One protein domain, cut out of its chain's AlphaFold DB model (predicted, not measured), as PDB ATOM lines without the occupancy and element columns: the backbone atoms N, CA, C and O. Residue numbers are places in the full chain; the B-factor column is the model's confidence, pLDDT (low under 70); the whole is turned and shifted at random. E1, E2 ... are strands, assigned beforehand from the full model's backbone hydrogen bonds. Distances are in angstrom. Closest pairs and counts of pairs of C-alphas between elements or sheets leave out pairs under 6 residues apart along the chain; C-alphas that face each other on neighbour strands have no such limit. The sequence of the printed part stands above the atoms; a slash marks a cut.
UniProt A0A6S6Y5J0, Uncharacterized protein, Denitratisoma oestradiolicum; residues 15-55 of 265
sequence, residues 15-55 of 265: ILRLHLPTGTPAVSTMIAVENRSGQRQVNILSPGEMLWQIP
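AT A GLANCE: This is residues 15 to 55 of the 265 residues of an uncharacterized protein of Denitratisoma oestradiolicum (UniProt A0A6S6Y5J0). A long two-stranded hairpin, E2 and E3, makes one side of a rod, and the short strand pair E1 and E4 lies alongside it; the loop round Thr 22 and the hairpin's turn at Ser 37 make the two ends. The printed part has 41 residues and four named strands, E1 to E4, with no named helix; it is all strand, though under half of the residues are in named elements. Both two-stranded sheets, E1 - E4 and E2 - E3, are antiparallel. The whole is only just loose, close to compact, with a radius of gyration of the C-alphas of 11.1 A and spans of 33 by 15 by 14 A.

IN THESE COORDINATES: E1, residues 15 to 17, begins at C-alpha 15 (179.349, 170.870, 156.960). E2, residues 29 to 34, is 16.4 A long, and E3, residues 40 to 45, 16.1 A. E4, residues 51 to 53, ends at C-alpha 53 (175.063, 171.841, 156.772).

HOW THE PARTS SIT: E1 and E4 are antiparallel at 159 degrees, with N 16 and O 52 within hydrogen-bond range at 2.8 A. E1 and E2 are apart. The hairpin E2 and E3 is antiparallel at 162 degrees, with N 33 and O 41 at 2.8 A. The closest C-alphas of E3 and E4, Leu 45 and Trp 52, are 7.5 A apart.

THE WHOLE: The C-alphas farthest apart, Thr 22 and Ser 37, are 33.3 A apart. The printed part has no cut; the link from E1 to E2 is long. Residues 37 to 39 have pLDDT under 70.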
ATOM      1  N   ILE A  15     179.961 172.197 156.996       85.56
ATOM      2  CA  ILE A  15     179.349 170.870 156.960       85.56
ATOM      3  C   ILE A  15     179.887 170.051 158.130       85.56
ATOM      4  O   ILE A  15     181.081 169.752 158.206       85.56
ATOM      5  N   LEU A  16     178.997 169.662 159.034       86.00
ATOM      6  CA  LEU A  16     179.280 168.733 160.111       86.00
ATOM      7  C   LEU A  16     179.022 167.312 159.607       86.00
ATOM      8  O   LEU A  16     177.900 166.955 159.246       86.00
ATOM      9  N   ARG A  17     180.083 166.502 159.559       86.31
ATOM     10  CA  ARG A  17     180.011 165.101 159.141       86.31
ATOM     11  C   ARG A  17     180.136 164.184 160.350       86.31
ATOM     12  O   ARG A  17     181.144 164.223 161.052       86.31
ATOM     13  N   LEU A  18     179.137 163.336 160.565       83.44
ATOM     14  CA  LEU A  18     179.205 162.276 161.562       83.44
ATOM     15  C   LEU A  18     180.041 161.108 161.031       83.44
ATOM     16  O   LEU A  18     179.826 160.631 159.918       83.44
ATOM     17  N   HIS A  19     180.983 160.634 161.844       82.00
ATOM     18  CA  HIS A  19     181.728 159.407 161.584       82.00
ATOM     19  C   HIS A  19     181.507 158.451 162.757       82.00
ATOM     20  O   HIS A  19     181.978 158.704 163.865       82.00
ATOM     21  N   LEU A  20     180.736 157.387 162.528       78.06
ATOM     22  CA  LEU A  20     180.410 156.380 163.537       78.06
ATOM     23  C   LEU A  20     181.217 155.098 163.267       78.06
ATOM     24  O   LEU A  20     181.256 154.653 162.118       78.06
ATOM     25  N   PRO A  21     181.822 154.469 164.294       75.50
ATOM     26  CA  PRO A  21     182.641 153.263 164.116       75.50
ATOM     27  C   PRO A  21     181.874 152.081 163.512       75.50
ATOM     28  O   PRO A  21     182.456 151.232 162.848       75.50
ATOM     29  N   THR A  22     180.565 152.020 163.758       74.50
ATOM     30  CA  THR A  22     179.669 150.926 163.363       74.50
ATOM     31  C   THR A  22     178.970 151.151 162.017       74.50
ATOM     32  O   THR A  22     178.117 150.349 161.643       74.50
ATOM     33  N   GLY A  23     179.325 152.202 161.268       73.50
ATOM     34  CA  GLY A  23     178.714 152.536 159.975       73.50
ATOM     35  C   GLY A  23     177.534 153.510 160.081       73.50
ATOM     36  O   GLY A  23     177.449 154.303 161.017       73.50
ATOM     37  N   THR A  24     176.636 153.503 159.091       75.50
ATOM     38  CA  THR A  24     175.484 154.421 159.029       75.50
ATOM     39  C   THR A  24     174.451 154.111 160.116       75.50
ATOM     40  O   THR A  24     174.080 152.947 160.282       75.50
ATOM     41  N   PRO A  25     173.936 155.124 160.834       77.94
ATOM     42  CA  PRO A  25     172.977 154.898 161.903       77.94
ATOM     43  C   PRO A  25     171.634 154.421 161.332       77.94
ATOM     44  O   PRO A  25     171.075 155.043 160.430       77.94
ATOM     45  N   ALA A  26     171.105 153.326 161.887       79.88
ATOM     46  CA  ALA A  26     169.784 152.784 161.545       79.88
ATOM     47  C   ALA A  26     168.620 153.584 162.163       79.88
ATOM     48  O   ALA A  26     167.457 153.328 161.869       79.88
ATOM     49  N   VAL A  27     168.935 154.544 163.035       84.19
ATOM     50  CA  VAL A  27     167.981 155.397 163.748       84.19
ATOM     51  C   VAL A  27     168.290 156.866 163.488       84.19
ATOM     52  O   VAL A  27     169.431 157.233 163.196       84.19
ATOM     53  N   SER A  28     167.275 157.716 163.626       85.06
ATOM     54  CA  SER A  28     167.440 159.166 163.549       85.06
ATOM     55  C   SER A  28     168.410 159.661 164.619       85.06
ATOM     56  O   SER A  28     168.327 159.244 165.779       85.06
ATOM     57  N   THR A  29     169.298 160.579 164.252       84.06
ATOM     58  CA  THR A  29     170.304 161.130 165.167       84.06
ATOM     59  C   THR A  29     170.043 162.612 165.397       84.06
ATOM     60  O   THR A  29     170.095 163.408 164.465       84.06
ATOM     61  N   MET A  30     169.784 162.999 166.648       84.56
ATOM     62  CA  MET A  30     169.674 164.406 167.035       84.56
ATOM     63  C   MET A  30     171.068 164.979 167.302       84.56
ATOM     64  O   MET A  30     171.796 164.482 168.164       84.56
ATOM     65  N   ILE A  31     171.424 166.046 166.591       85.44
ATOM     66  CA  ILE A  31     172.659 166.799 166.805       85.44
ATOM     67  C   ILE A  31     172.279 168.188 167.303       85.44
ATOM     68  O   ILE A  31     171.463 168.871 166.694       85.44
ATOM     69  N   ALA A  32     172.895 168.609 168.404       82.69
ATOM     70  CA  ALA A  32     172.808 169.974 168.893       82.69
ATOM     71  C   ALA A  32     174.201 170.601 168.863       82.69
ATOM     72  O   ALA A  32     175.150 170.030 169.404       82.69
ATOM     73  N   VAL A  33     174.310 171.767 168.241       82.38
ATOM     74  CA  VAL A  33     175.531 172.565 168.181       82.38
ATOM     75  C   VAL A  33     175.260 173.882 168.886       82.38
ATOM     76  O   VAL A  33     174.259 174.539 168.626       82.38
ATOM     77  N   GLU A  34     176.149 174.248 169.798       79.00
ATOM     78  CA  GLU A  34     176.083 175.498 170.544       79.00
ATOM     79  C   GLU A  34     177.331 176.313 170.213       79.00
ATOM     80  O   GLU A  34     178.457 175.826 170.366       79.00
ATOM     81  N   ASN A  35     177.142 177.527 169.697       75.38
ATOM     82  CA  ASN A  35     178.258 178.435 169.456       75.38
ATOM     83  C   ASN A  35     178.718 179.092 170.773       75.38
ATOM     84  O   ASN A  35     178.077 178.990 171.819       75.38
ATOM     85  N   ARG A  36     179.850 179.807 170.735       71.50
ATOM     86  CA  ARG A  36     180.356 180.557 171.903       71.50
ATOM     87  C   ARG A  36     179.407 181.661 172.382       71.50
ATOM     88  O   ARG A  36     179.529 182.088 173.524       71.50
ATOM     89  N   SER A  37     178.492 182.100 171.525       64.19
ATOM     90  CA  SER A  37     177.474 183.110 171.815       64.19
ATOM     91  C   SER A  37     176.232 182.523 172.508       64.19
ATOM     92  O   SER A  37     175.285 183.257 172.766       64.19
ATOM     93  N   GLY A  38     176.212 181.212 172.805       65.88
ATOM     94  CA  GLY A  38     175.086 180.520 173.447       65.88
ATOM     95  C   GLY A  38     173.920 180.205 172.500       65.88
ATOM     96  O   GLY A  38     172.858 179.767 172.938       65.88
ATOM     97  N   GLN A  39     174.090 180.423 171.195       67.69
ATOM     98  CA  GLN A  39     173.102 180.082 170.184       67.69
ATOM     99  C   GLN A  39     173.166 178.579 169.917       67.69
ATOM    100  O   GLN A  39     174.148 178.061 169.379       67.69
ATOM    101  N   ARG A  40     172.103 177.880 170.317       74.06
ATOM    102  CA  ARG A  40     171.966 176.435 170.166       74.06
ATOM    103  C   ARG A  40     171.100 176.123 168.954       74.06
ATOM    104  O   ARG A  40     169.918 176.442 168.937       74.06
ATOM    105  N   GLN A  41     171.686 175.475 167.960       75.88
ATOM    106  CA  GLN A  41     170.986 174.968 166.787       75.88
ATOM    107  C   GLN A  41     170.865 173.452 166.911       75.88
ATOM    108  O   GLN A  41     171.834 172.768 167.252       75.88
ATOM    109  N   VAL A  42     169.671 172.924 166.664       81.25
ATOM    110  CA  VAL A  42     169.392 171.489 166.738       81.25
ATOM    111  C   VAL A  42     168.896 171.032 165.381       81.25
ATOM    112  O   VAL A  42     168.037 171.678 164.790       81.25
ATOM    113  N   ASN A  43     169.422 169.912 164.907       82.69
ATOM    114  CA  ASN A  43     168.898 169.230 163.739       82.69
ATOM    115  C   ASN A  43     168.712 167.740 164.043       82.69
ATOM    116  O   ASN A  43     169.432 167.164 164.867       82.69
ATOM    117  N   ILE A  44     167.739 167.120 163.385       84.69
ATOM    118  CA  ILE A  44     167.496 165.681 163.452       84.69
ATOM    119  C   ILE A  44     167.843 165.116 162.081       84.69
ATOM    120  O   ILE A  44     167.158 165.391 161.103       84.69
ATOM    121  N   LEU A  45     168.920 164.338 162.020       85.06
ATOM    122  CA  LEU A  45     169.309 163.623 160.811       85.06
ATOM    123  C   LEU A  45     168.484 162.347 160.676       85.06
ATOM    124  O   LEU A  45     168.327 161.595 161.649       85.06
ATOM    125  N   SER A  46     167.984 162.101 159.469       86.56
ATOM    126  CA  SER A  46     167.249 160.884 159.125       86.56
ATOM    127  C   SER A  46     168.173 159.655 159.161       86.56
ATOM    128  O   SER A  46     169.397 159.800 159.072       86.56
ATOM    129  N   PRO A  47     167.640 158.422 159.281       84.06
ATOM    130  CA  PRO A  47     168.458 157.212 159.201       84.06
ATOM    131  C   PRO A  47     169.312 157.197 157.925       84.06
ATOM    132  O   PRO A  47     168.801 157.401 156.826       84.06
ATOM    133  N   GLY A  48     170.619 156.972 158.066       81.38
ATOM    134  CA  GLY A  48     171.577 157.013 156.954       81.38
ATOM    135  C   GLY A  48     172.129 158.399 156.580       81.38
ATOM    136  O   GLY A  48     173.153 158.460 155.896       81.38
ATOM    137  N   GLU A  49     171.548 159.503 157.061       84.38
ATOM    138  CA  GLU A  49     172.121 160.841 156.869       84.38
ATOM    139  C   GLU A  49     173.280 161.079 157.845       84.38
ATOM    140  O   GLU A  49     173.154 160.941 159.061       84.38
ATOM    141  N   MET A  50     174.441 161.451 157.302       83.56
ATOM    142  CA  MET A  50     175.656 161.726 158.084       83.56
ATOM    143  C   MET A  50     176.176 163.150 157.897       83.56
ATOM    144  O   MET A  50     177.227 163.488 158.437       83.56
ATOM    145  N   LEU A  51     175.485 163.965 157.103       86.31
ATOM    146  CA  LEU A  51     175.903 165.311 156.737       86.31
ATOM    147  C   LEU A  51     174.856 166.293 157.237       86.31
ATOM    148  O   LEU A  51     173.683 166.181 156.897       86.31
ATOM    149  N   TRP A  52     175.300 167.275 158.006       85.12
ATOM    150  CA  TRP A  52     174.496 168.430 158.357       85.12
ATOM    151  C   TRP A  52     175.222 169.690 157.904       85.12
ATOM    152  O   TRP A  52     176.347 169.943 158.327       85.12
ATOM    153  N   GLN A  53     174.591 170.490 157.049       83.69
ATOM    154  CA  GLN A  53     175.063 171.841 156.772       83.69
ATOM    155  C   GLN A  53     174.556 172.767 157.878       83.69
ATOM    156  O   GLN A  53     173.350 172.973 158.008       83.69
ATOM    157  N   ILE A  54     175.475 173.285 158.695       79.38
ATOM    158  CA  ILE A  54     175.141 174.239 159.752       79.38
ATOM    159  C   ILE A  54     174.680 175.533 159.064       79.38
ATOM    160  O   ILE A  54     175.440 176.063 158.246       79.38
ATOM    161  N   PRO A  55     173.470 176.042 159.357       71.44
ATOM    162  CA  PRO A  55     173.008 177.329 158.847       71.44
ATOM    163  C   PRO A  55     174.049 178.431 159.074       71.44
ATOM    164  O   PRO A  55     174.709 178.470 160.116       71.44
TER     165      PRO A  55